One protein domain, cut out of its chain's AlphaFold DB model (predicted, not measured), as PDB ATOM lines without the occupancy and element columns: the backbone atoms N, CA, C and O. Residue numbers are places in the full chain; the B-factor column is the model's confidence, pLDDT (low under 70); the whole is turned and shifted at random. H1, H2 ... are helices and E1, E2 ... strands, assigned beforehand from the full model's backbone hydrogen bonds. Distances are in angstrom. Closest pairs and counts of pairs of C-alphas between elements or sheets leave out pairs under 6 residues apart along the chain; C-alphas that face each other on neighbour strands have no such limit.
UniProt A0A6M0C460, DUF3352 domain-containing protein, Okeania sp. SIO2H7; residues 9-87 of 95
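What this domain is: This is residues 9 to 87 of the 95 residues of the protein "DUF3352 domain-containing protein" of Okeania sp. SIO2H7 (UniProt A0A6M0C460). A narrow, twisted ribbon of three antiparallel strands makes the long body, with H2, H3 and the loop between them gathered at one end. H1 only grazes the ribbon, and the long loop from H1 to E1 swings out toward the other end. The printed part has 79 residues, with three named helices and three named strands in the order H1, E1, H2, H3, E2, E3; the sheet's order is E1, E2, E3, and the class is mixed, helices and strands. The whole is loose, with a radius of gyration of the C-alphas of 15.9 A, and elongated, spanning 47 by 26 by 21 A.

How they stand to each other: H1, residues 12 to 18, grazes the sheet with residues 14 to 18. E1, residues 30 to 37, is an edge strand, antiparallel to the inner strand E2, residues 63 to 74, at 171 degrees; N 34 and O 68 are 2.8 A apart, within hydrogen-bond range. E3, residues 77 to 86, is the other edge strand and forms a hairpin with E2, antiparallel at 166 degrees, with N 69 and O 81 2.8 A apart. The C-alphas of Leu 18 and Asp 81, the closest of H1 and E3, are 7.6 A apart. The sheet is twisted, with C-alphas up to 4.3 A off its best plane. H2, residues 38 to 41, and H3, residues 54 to 62, graze the sheet too. They only just touch, with 3 pairs of C-alphas within 8 A, the closest being Thr 38 and Met 60 at 6.7 A. H1 is apart from both. Every O i to N i+4 pair is within hydrogen-bond range in H1, and 4 of 5 are in H3; H2 is too short for such a pair.

Where its parts are: H1 begins at C-alpha 12 (141.642, -182.823, 103.000). E1 is 20.5 A long, H3 12.8 A, E2 32.2 A and E3 29.3 A, ending at C-alpha 86 (121.438, -184.957, 103.035).

The domain as a whole: The C-alphas farthest apart, those of Glu 25 and Pro 54, are 48.1 A apart. The printed part has no cut; the links H1 to E1 and H2 to H3 are long. The mean pLDDT of the printed part is 74.1, with residues 9 to 32, 44 to 47 and 74 under 70.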
ATOM      1  N   THR A   9     138.480-174.942 104.177       55.84
ATOM      2  CA  THR A   9     139.627-174.890 103.266       55.84
ATOM      3  C   THR A   9     140.797-175.784 103.685       55.84
ATOM      4  O   THR A   9     141.672-176.055 102.874       55.84
ATOM      5  N   GLN A  10     140.814-176.261 104.933       63.12
ATOM      6  CA  GLN A  10     141.836-177.164 105.472       63.12
ATOM      7  C   GLN A  10     141.352-178.618 105.565       63.12
ATOM      8  O   GLN A  10     142.086-179.485 106.037       63.12
ATOM      9  N   ASN A  11     140.117-178.913 105.146       66.44
ATOM     10  CA  ASN A  11     139.623-180.283 105.129       66.44
ATOM     11  C   ASN A  11     140.208-181.030 103.911       66.44
ATOM     12  O   ASN A  11     139.922-180.639 102.779       66.44
ATOM     13  N   PRO A  12     140.965-182.128 104.098       63.06
ATOM     14  CA  PRO A  12     141.642-182.823 103.000       63.06
ATOM     15  C   PRO A  12     140.683-183.467 101.991       63.06
ATOM     16  O   PRO A  12     141.030-183.594 100.820       63.06
ATOM     17  N   ALA A  13     139.469-183.851 102.403       64.50
ATOM     18  CA  ALA A  13     138.452-184.347 101.469       64.50
ATOM     19  C   ALA A  13     137.954-183.232 100.534       64.50
ATOM     20  O   ALA A  13     137.660-183.468  99.362       64.50
ATOM     21  N   ILE A  14     137.899-182.005 101.056       63.50
ATOM     22  CA  ILE A  14     137.488-180.816 100.310       63.50
ATOM     23  C   ILE A  14     138.639-180.346  99.421       63.50
ATOM     24  O   ILE A  14     138.406-180.099  98.246       63.50
ATOM     25  N   ALA A  15     139.876-180.334  99.929       62.56
ATOM     26  CA  ALA A  15     141.069-180.018  99.142       62.56
ATOM     27  C   ALA A  15     141.169-180.883  97.875       62.56
ATOM     28  O   ALA A  15     141.203-180.327  96.781       62.56
ATOM     29  N   ARG A  16     141.043-182.210  98.033       64.19
ATOM     30  CA  ARG A  16     141.036-183.193  96.933       64.19
ATOM     31  C   ARG A  16     139.939-182.967  95.910       64.19
ATOM     32  O   ARG A  16     140.157-183.103  94.713       64.19
ATOM     33  N   THR A  17     138.730-182.660  96.374       61.47
ATOM     34  CA  THR A  17     137.604-182.466  95.450       61.47
ATOM     35  C   THR A  17     137.737-181.157  94.672       61.47
ATOM     36  O   THR A  17     137.306-181.067  93.526       61.47
ATOM     37  N   LEU A  18     138.351-180.148  95.290       60.00
ATOM     38  CA  LEU A  18     138.571-178.833  94.698       60.00
ATOM     39  C   LEU A  18     139.870-178.752  93.868       60.00
ATOM     40  O   LEU A  18     140.082-177.737  93.204       60.00
ATOM     41  N   GLY A  19     140.707-179.798  93.876       58.06
ATOM     42  CA  GLY A  19     142.007-179.831  93.194       58.06
ATOM     43  C   GLY A  19     143.029-178.867  93.801       58.06
ATOM     44  O   GLY A  19     143.873-178.341  93.092       58.06
ATOM     45  N   LEU A  20     142.917-178.569  95.101       59.91
ATOM     46  CA  LEU A  20     143.799-177.622  95.807       59.91
ATOM     47  C   LEU A  20     145.140-178.240  96.222       59.91
ATOM     48  O   LEU A  20     146.030-177.542  96.696       59.91
ATOM     49  N   ASP A  21     145.238-179.556  96.117       56.84
ATOM     50  CA  ASP A  21     146.406-180.396  96.349       56.84
ATOM     51  C   ASP A  21     147.257-180.597  95.089       56.84
ATOM     52  O   ASP A  21     148.367-181.120  95.177       56.84
ATOM     53  N   GLU A  22     146.776-180.134  93.933       56.47
ATOM     54  CA  GLU A  22     147.581-180.027  92.724       56.47
ATOM     55  C   GLU A  22     148.350-178.697  92.784       56.47
ATOM     56  O   GLU A  22     147.762-177.616  92.716       56.47
ATOM     57  N   GLU A  23     149.679-178.766  92.921       51.84
ATOM     58  CA  GLU A  23     150.605-177.658  92.637       51.84
ATOM     59  C   GLU A  23     150.584-177.344  91.125       51.84
ATOM     60  O   GLU A  23     151.603-177.400  90.441       51.84
ATOM     61  N   GLU A  24     149.406-177.078  90.556       50.59
ATOM     62  CA  GLU A  24     149.291-176.574  89.195       50.59
ATOM     63  C   GLU A  24     149.677-175.090  89.205       50.59
ATOM     64  O   GLU A  24     149.252-174.304  90.056       50.59
ATOM     65  N   GLU A  25     150.551-174.735  88.272       45.81
ATOM     66  CA  GLU A  25     151.189-173.437  88.083       45.81
ATOM     67  C   GLU A  25     150.144-172.304  87.981       45.81
ATOM     68  O   GLU A  25     149.642-171.960  86.914       45.81
ATOM     69  N   GLY A  26     149.761-171.750  89.132       48.38
ATOM     70  CA  GLY A  26     148.691-170.761  89.243       48.38
ATOM     71  C   GLY A  26     147.793-171.073  90.428       48.38
ATOM     72  O   GLY A  26     146.696-171.593  90.253       48.38
ATOM     73  N   ALA A  27     148.276-170.741  91.631       48.44
ATOM     74  CA  ALA A  27     147.581-170.922  92.902       48.44
ATOM     75  C   ALA A  27     146.068-170.706  92.757       48.44
ATOM     76  O   ALA A  27     145.601-169.593  92.500       48.44
ATOM     77  N   ILE A  28     145.311-171.791  92.913       55.62
ATOM     78  CA  ILE A  28     143.857-171.777  92.858       55.62
ATOM     79  C   ILE A  28     143.366-170.973  94.066       55.62
ATOM     80  O   ILE A  28     143.189-171.496  95.165       55.62
ATOM     81  N   ALA A  29     143.194-169.663  93.890       55.72
ATOM     82  CA  ALA A  29     142.685-168.805  94.941       55.72
ATOM     83  C   ALA A  29     141.237-169.216  95.235       55.72
ATOM     84  O   ALA A  29     140.334-169.067  94.405       55.72
ATOM     85  N   LEU A  30     140.999-169.745  96.432       62.69
ATOM     86  CA  LEU A  30     139.653-169.888  96.968       62.69
ATOM     87  C   LEU A  30     139.122-168.484  97.244       62.69
ATOM     88  O   LEU A  30     139.472-167.860  98.242       62.69
ATOM     89  N   ASN A  31     138.309-167.965  96.328       66.69
ATOM     90  CA  ASN A  31     137.830-166.582  96.396       66.69
ATOM     91  C   ASN A  31     136.605-166.441  97.308       66.69
ATOM     92  O   ASN A  31     136.204-165.333  97.650       66.69
ATOM     93  N   GLY A  32     136.015-167.562  97.727       69.69
ATOM     94  CA  GLY A  32     134.976-167.572  98.742       69.69
ATOM     95  C   GLY A  32     134.425-168.966  98.995       69.69
ATOM     96  O   GLY A  32     134.331-169.792  98.087       69.69
ATOM     97  N   SER A  33     134.025-169.204 100.238       77.88
ATOM     98  CA  SER A  33     133.278-170.389 100.650       77.88
ATOM     99  C   SER A  33     132.049-169.945 101.431       77.88
ATOM    100  O   SER A  33     132.172-169.222 102.421       77.88
ATOM    101  N   PHE A  34     130.877-170.386 100.998       82.12
ATOM    102  CA  PHE A  34     129.611-170.184 101.682       82.12
ATOM    103  C   PHE A  34     129.147-171.512 102.278       82.12
ATOM    104  O   PHE A  34     129.148-172.531 101.592       82.12
ATOM    105  N   PHE A  35     128.747-171.496 103.547       84.88
ATOM    106  CA  PHE A  35     128.189-172.650 104.247       84.88
ATOM    107  C   PHE A  35     126.823-172.280 104.820       84.88
ATOM    108  O   PHE A  35     126.680-171.244 105.471       84.88
ATOM    109  N   LEU A  36     125.843-173.149 104.593       85.12
ATOM    110  CA  LEU A  36     124.478-173.030 105.079       85.12
ATOM    111  C   LEU A  36     124.122-174.259 105.910       85.12
ATOM    112  O   LEU A  36     124.090-175.371 105.386       85.12
ATOM    113  N   ASP A  37     123.808-174.036 107.181       87.12
ATOM    114  CA  ASP A  37     123.126-175.002 108.042       87.12
ATOM    115  C   ASP A  37     121.622-174.772 107.876       87.12
ATOM    116  O   ASP A  37     121.098-173.738 108.299       87.12
ATOM    117  N   THR A  38     120.940-175.685 107.189       86.06
ATOM    118  CA  THR A  38     119.531-175.501 106.815       86.06
ATOM    119  C   THR A  38     118.622-175.462 108.039       86.06
ATOM    120  O   THR A  38     117.744-174.601 108.102       86.06
ATOM    121  N   ASP A  39     118.869-176.310 109.038       83.56
ATOM    122  CA  ASP A  39     118.073-176.356 110.268       83.56
ATOM    123  C   ASP A  39     118.224-175.072 111.072       83.56
ATOM    124  O   ASP A  39     117.240-174.498 111.543       83.56
ATOM    125  N   ARG A  40     119.455-174.573 111.195       82.06
ATOM    126  CA  ARG A  40     119.713-173.331 111.917       82.06
ATOM    127  C   ARG A  40     119.162-172.121 111.174       82.06
ATOM    128  O   ARG A  40     118.594-171.241 111.818       82.06
ATOM    129  N   THR A  41     119.349-172.059 109.860       82.69
ATOM    130  CA  THR A  41     118.959-170.908 109.039       82.69
ATOM    131  C   THR A  41     117.450-170.780 108.913       82.69
ATOM    132  O   THR A  41     116.932-169.677 109.064       82.69
ATOM    133  N   PHE A  42     116.744-171.880 108.656       78.94
ATOM    134  CA  PHE A  42     115.286-171.872 108.510       78.94
ATOM    135  C   PHE A  42     114.549-172.126 109.831       78.94
ATOM    136  O   PHE A  42     113.320-172.222 109.835       78.94
ATOM    137  N   SER A  43     115.273-172.198 110.955       76.38
ATOM    138  CA  SER A  43     114.651-172.162 112.275       76.38
ATOM    139  C   SER A  43     113.962-170.805 112.479       76.38
ATOM    140  O   SER A  43     114.623-169.769 112.340       76.38
ATOM    141  N   PRO A  44     112.674-170.788 112.875       69.62
ATOM    142  CA  PRO A  44     111.934-169.560 113.173       69.62
ATOM    143  C   PRO A  44     112.597-168.673 114.237       69.62
ATOM    144  O   PRO A  44     112.257-167.500 114.357       69.62
ATOM    145  N   GLU A  45     113.513-169.237 115.027       69.94
ATOM    146  CA  GLU A  45     114.131-168.584 116.180       69.94
ATOM    147  C   GLU A  45     115.423-167.821 115.844       69.94
ATOM    148  O   GLU A  45     115.836-166.963 116.620       69.94
ATOM    149  N   ASN A  46     116.079-168.111 114.712       60.81
ATOM    150  CA  ASN A  46     117.405-167.547 114.410       60.81
ATOM    151  C   ASN A  46     117.388-166.383 113.424       60.81
ATOM    152  O   ASN A  46     118.241-165.500 113.511       60.81
ATOM    153  N   LEU A  47     116.482-166.403 112.448       64.69
ATOM    154  CA  LEU A  47     116.425-165.404 111.390       64.69
ATOM    155  C   LEU A  47     114.966-165.155 111.012       64.69
ATOM    156  O   LEU A  47     114.203-166.098 110.818       64.69
ATOM    157  N   SER A  48     114.594-163.889 110.822       73.25
ATOM    158  CA  SER A  48     113.285-163.496 110.283       73.25
ATOM    159  C   SER A  48     113.200-163.761 108.773       73.25
ATOM    160  O   SER A  48     112.902-162.859 107.989       73.25
ATOM    161  N   LEU A  49     113.537-164.979 108.340       75.31
ATOM    162  CA  LEU A  49     113.422-165.381 106.945       75.31
ATOM    163  C   LEU A  49     111.956-165.669 106.600       75.31
ATOM    164  O   LEU A  49     111.208-166.171 107.442       75.31
ATOM    165  N   PRO A  50     111.535-165.393 105.354       75.62
ATOM    166  CA  PRO A  50     110.246-165.853 104.863       75.62
ATOM    167  C   PRO A  50     110.129-167.368 105.042       75.62
ATOM    168  O   PRO A  50     111.054-168.110 104.704       75.62
ATOM    169  N   GLN A  51     108.988-167.833 105.554       77.12
ATOM    170  CA  GLN A  51     108.744-169.268 105.628       77.12
ATOM    171  C   GLN A  51     108.689-169.857 104.220       77.12
ATOM    172  O   GLN A  51     108.041-169.313 103.322       77.12
ATOM    173  N   LEU A  52     109.374-170.982 104.037       79.44
ATOM    174  CA  LEU A  52     109.367-171.689 102.766       79.44
ATOM    175  C   LEU A  52     107.961-172.240 102.478       79.44
ATOM    176  O   LEU A  52     107.332-172.801 103.381       79.44
ATOM    177  N   PRO A  53     107.474-172.154 101.225       86.06
ATOM    178  CA  PRO A  53     106.283-172.873 100.797       86.06
ATOM    179  C   PRO A  53     106.370-174.366 101.165       86.06
ATOM    180  O   PRO A  53     107.460-174.945 101.078       86.06
ATOM    181  N   PRO A  54     105.251-175.036 101.508       82.94
ATOM    182  CA  PRO A  54     105.272-176.414 102.010       82.94
ATOM    183  C   PRO A  54     106.027-177.408 101.115       82.94
ATOM    184  O   PRO A  54     106.750-178.269 101.611       82.94
ATOM    185  N   SER A  55     105.924-177.261  99.793       84.06
ATOM    186  CA  SER A  55     106.622-178.116  98.824       84.06
ATOM    187  C   SER A  55     108.146-177.968  98.862       84.06
ATOM    188  O   SER A  55     108.862-178.935  98.620       84.06
ATOM    189  N   GLN A  56     108.653-176.776  99.177       81.00
ATOM    190  CA  GLN A  56     110.087-176.500  99.288       81.00
ATOM    191  C   GLN A  56     110.623-176.908 100.658       81.00
ATOM    192  O   GLN A  56     111.760-177.367 100.766       81.00
ATOM    193  N   LYS A  57     109.782-176.801 101.694       81.94
ATOM    194  CA  LYS A  57     110.120-177.220 103.051       81.94
ATOM    195  C   LYS A  57     110.462-178.710 103.130       81.94
ATOM    196  O   LYS A  57     111.430-179.047 103.791       81.94
ATOM    197  N   ILE A  58     109.759-179.575 102.394       82.94
ATOM    198  CA  ILE A  58     110.058-181.023 102.348       82.94
ATOM    199  C   ILE A  58     111.513-181.286 101.931       82.94
ATOM    200  O   ILE A  58     112.209-182.078 102.560       82.94
ATOM    201  N   TRP A  59     111.985-180.603 100.886       80.75
ATOM    202  CA  TRP A  59     113.362-180.749 100.415       80.75
ATOM    203  C   TRP A  59     114.362-180.114 101.375       80.75
ATOM    204  O   TRP A  59     115.409-180.700 101.633       80.75
ATOM    205  N   MET A  60     114.031-178.950 101.938       84.31
ATOM    206  CA  MET A  60     114.904-178.271 102.895       84.31
ATOM    207  C   MET A  60     115.069-179.066 104.193       84.31
ATOM    208  O   MET A  60     116.169-179.129 104.726       84.31
ATOM    209  N   ASP A  61     114.008-179.735 104.648       83.62
ATOM    210  CA  ASP A  61     114.020-180.593 105.833       83.62
ATOM    211  C   ASP A  61     114.858-181.863 105.614       83.62
ATOM    212  O   ASP A  61     115.383-182.418 106.580       83.62
ATOM    213  N   ALA A  62     115.002-182.313 104.361       87.06
ATOM    214  CA  ALA A  62     115.843-183.447 103.975       87.06
ATOM    215  C   ALA A  62     117.323-183.070 103.772       87.06
ATOM    216  O   ALA A  62     118.189-183.949 103.787       87.06
ATOM    217  N   ILE A  63     117.629-181.786 103.584       89.31
ATOM    218  CA  ILE A  63     118.995-181.273 103.475       89.31
ATOM    219  C   ILE A  63     119.494-180.935 104.882       89.31
ATOM    220  O   ILE A  63     118.799-180.296 105.660       89.31
ATOM    221  N   ASP A  64     120.705-181.376 105.207       88.75
ATOM    222  CA  ASP A  64     121.410-181.060 106.455       88.75
ATOM    223  C   ASP A  64     122.253-179.787 106.298       88.75
ATOM    224  O   ASP A  64     122.268-178.904 107.150       88.75
ATOM    225  N   SER A  65     122.966-179.669 105.175       88.25
ATOM    226  CA  SER A  65     123.778-178.486 104.902       88.25
ATOM    227  C   SER A  65     124.076-178.309 103.423       88.25
ATOM    228  O   SER A  65     124.216-179.294 102.692       88.25
ATOM    229  N   ILE A  66     124.276-177.061 103.009       87.44
ATOM    230  CA  ILE A  66     124.737-176.696 101.666       87.44
ATOM    231  C   ILE A  66     126.075-175.976 101.799       87.44
ATOM    232  O   ILE A  66     126.220-175.065 102.607       87.44
ATOM    233  N   THR A  67     127.058-176.364 100.997       85.06
ATOM    234  CA  THR A  67     128.331-175.648 100.872       85.06
ATOM    235  C   THR A  67     128.537-175.257  99.422       85.06
ATOM    236  O   THR A  67     128.390-176.098  98.541       85.06
ATOM    237  N   VAL A  68     128.908-174.008  99.171       83.94
ATOM    238  CA  VAL A  68     129.300-173.529  97.846       83.94
ATOM    239  C   VAL A  68     130.699-172.956  97.943       83.94
ATOM    240  O   VAL A  68     130.961-172.093  98.780       83.94
ATOM    241  N   THR A  69     131.588-173.414  97.078       82.88
ATOM    242  CA  THR A  69     132.946-172.885  96.969       82.88
ATOM    243  C   THR A  69     133.128-172.250  95.604       82.88
ATOM    244  O   THR A  69     132.717-172.817  94.595       82.88
ATOM    245  N   SER A  70     133.718-171.057  95.576       80.44
ATOM    246  CA  SER A  70     134.018-170.322  94.352       80.44
ATOM    247  C   SER A  70     135.521-170.218  94.146       80.44
ATOM    248  O   SER A  70     136.281-169.854  95.050       80.44
ATOM    249  N   VAL A  71     135.931-170.513  92.922       75.88
ATOM    250  CA  VAL A  71     137.319-170.529  92.485       75.88
ATOM    251  C   VAL A  71     137.424-169.750  91.181       75.88
ATOM    252  O   VAL A  71     136.901-170.173  90.149       75.88
ATOM    253  N   VAL A  72     138.128-168.620  91.194       73.81
ATOM    254  CA  VAL A  72     138.469-167.892  89.967       73.81
ATOM    255  C   VAL A  72     139.655-168.602  89.319       73.81
ATOM    256  O   VAL A  72     140.736-168.665  89.892       73.81
ATOM    257  N   LYS A  73     139.434-169.168  88.130       70.00
ATOM    258  CA  LYS A  73     140.439-169.894  87.335       70.00
ATOM    259  C   LYS A  73     141.201-169.002  86.359       70.00
ATOM    260  O   LYS A  73     142.246-169.392  85.861       70.00
ATOM    261  N   SER A  74     140.632-167.853  86.012       69.12
ATOM    262  CA  SER A  74     141.237-166.825  85.156       69.12
ATOM    263  C   SER A  74     140.425-165.537  85.285       69.12
ATOM    264  O   SER A  74     139.331-165.551  85.849       69.12
ATOM    265  N   ASP A  75     140.898-164.461  84.669       72.81
ATOM    266  CA  ASP A  75     140.187-163.189  84.492       72.81
ATOM    267  C   ASP A  75     138.757-163.315  83.920       72.81
ATOM    268  O   ASP A  75     137.938-162.415  84.107       72.81
ATOM    269  N   ARG A  76     138.423-164.430  83.248       78.50
ATOM    270  CA  ARG A  76     137.098-164.667  82.639       78.50
ATOM    271  C   ARG A  76     136.410-165.966  83.047       78.50
ATOM    272  O   ARG A  76     135.365-166.295  82.483       78.50
ATOM    273  N   ARG A  77     136.974-166.751  83.967       76.62
ATOM    274  CA  ARG A  77     136.395-168.052  84.351       76.62
ATOM    275  C   ARG A  77     136.356-168.213  85.856       76.62
ATOM    276  O   ARG A  77     137.403-168.236  86.494       76.62
ATOM    277  N   THR A  78     135.160-168.460  86.374       79.31
ATOM    278  CA  THR A  78     134.923-168.841  87.767       79.31
ATOM    279  C   THR A  78     134.271-170.216  87.793       79.31
ATOM    280  O   THR A  78     133.273-170.447  87.110       79.31
ATOM    281  N   ARG A  79     134.854-171.143  88.552       81.31
ATOM    282  CA  ARG A  79     134.265-172.442  88.878       81.31
ATOM    283  C   ARG A  79     133.508-172.313  90.196       81.31
ATOM    284  O   ARG A  79     134.012-171.703  91.136       81.31
ATOM    285  N   TYR A  80     132.328-172.916  90.243       82.50
ATOM    286  CA  TYR A  80     131.537-173.065  91.454       82.50
ATOM    287  C   TYR A  80     131.358-174.548  91.741       82.50
ATOM    288  O   TYR A  80     130.880-175.276  90.872       82.50
ATOM    289  N   ASP A  81     131.705-174.964  92.953       83.62
ATOM    290  CA  ASP A  81     131.517-176.329  93.430       83.62
ATOM    291  C   ASP A  81     130.497-176.322  94.571       83.62
ATOM    292  O   ASP A  81     130.680-175.640  95.582       83.62
ATOM    293  N   THR A  82     129.406-177.070  94.396       84.44
ATOM    294  CA  THR A  82     128.294-177.137  95.351       84.44
ATOM    295  C   THR A  82     128.210-178.527  95.960       84.44
ATOM    296  O   THR A  82     128.057-179.519  95.251       84.44
ATOM    297  N   PHE A  83     128.235-178.589  97.287       88.06
ATOM    298  CA  PHE A  83     128.053-179.808  98.062       88.06
ATOM    299  C   PHE A  83     126.757-179.724  98.853       88.06
ATOM    300  O   PHE A  83     126.520-178.756  99.575       88.06
ATOM    301  N   VAL A  84     125.937-180.764  98.745       88.88
ATOM    302  CA  VAL A  84     124.704-180.907  99.519       88.88
ATOM    303  C   VAL A  84     124.846-182.135 100.398       88.88
ATOM    304  O   VAL A  84     125.015-183.250  99.906       88.88
ATOM    305  N   LYS A  85     124.777-181.927 101.710       87.62
ATOM    306  CA  LYS A  85     124.693-183.014 102.677       87.62
ATOM    307  C   LYS A  85     123.224-183.283 102.950       87.62
ATOM    308  O   LYS A  85     122.500-182.375 103.345       87.62
ATOM    309  N   LEU A  86     122.795-184.517 102.730       90.00
ATOM    310  CA  LEU A  86     121.438-184.957 103.035       90.00
ATOM    311  C   LEU A  86     121.389-185.541 104.442       90.00
ATOM    312  O   LEU A  86     122.352-186.162 104.905       90.00
ATOM    313  N   LYS A  87     120.252-185.370 105.111       88.38
ATOM    314  CA  LYS A  87     119.980-186.070 106.360       88.38
ATOM    315  C   LYS A  87     119.802-187.552 106.074       88.38
ATOM    316  O   LYS A  87     119.238-187.954 105.055       88.38
TER     317      LYS A  87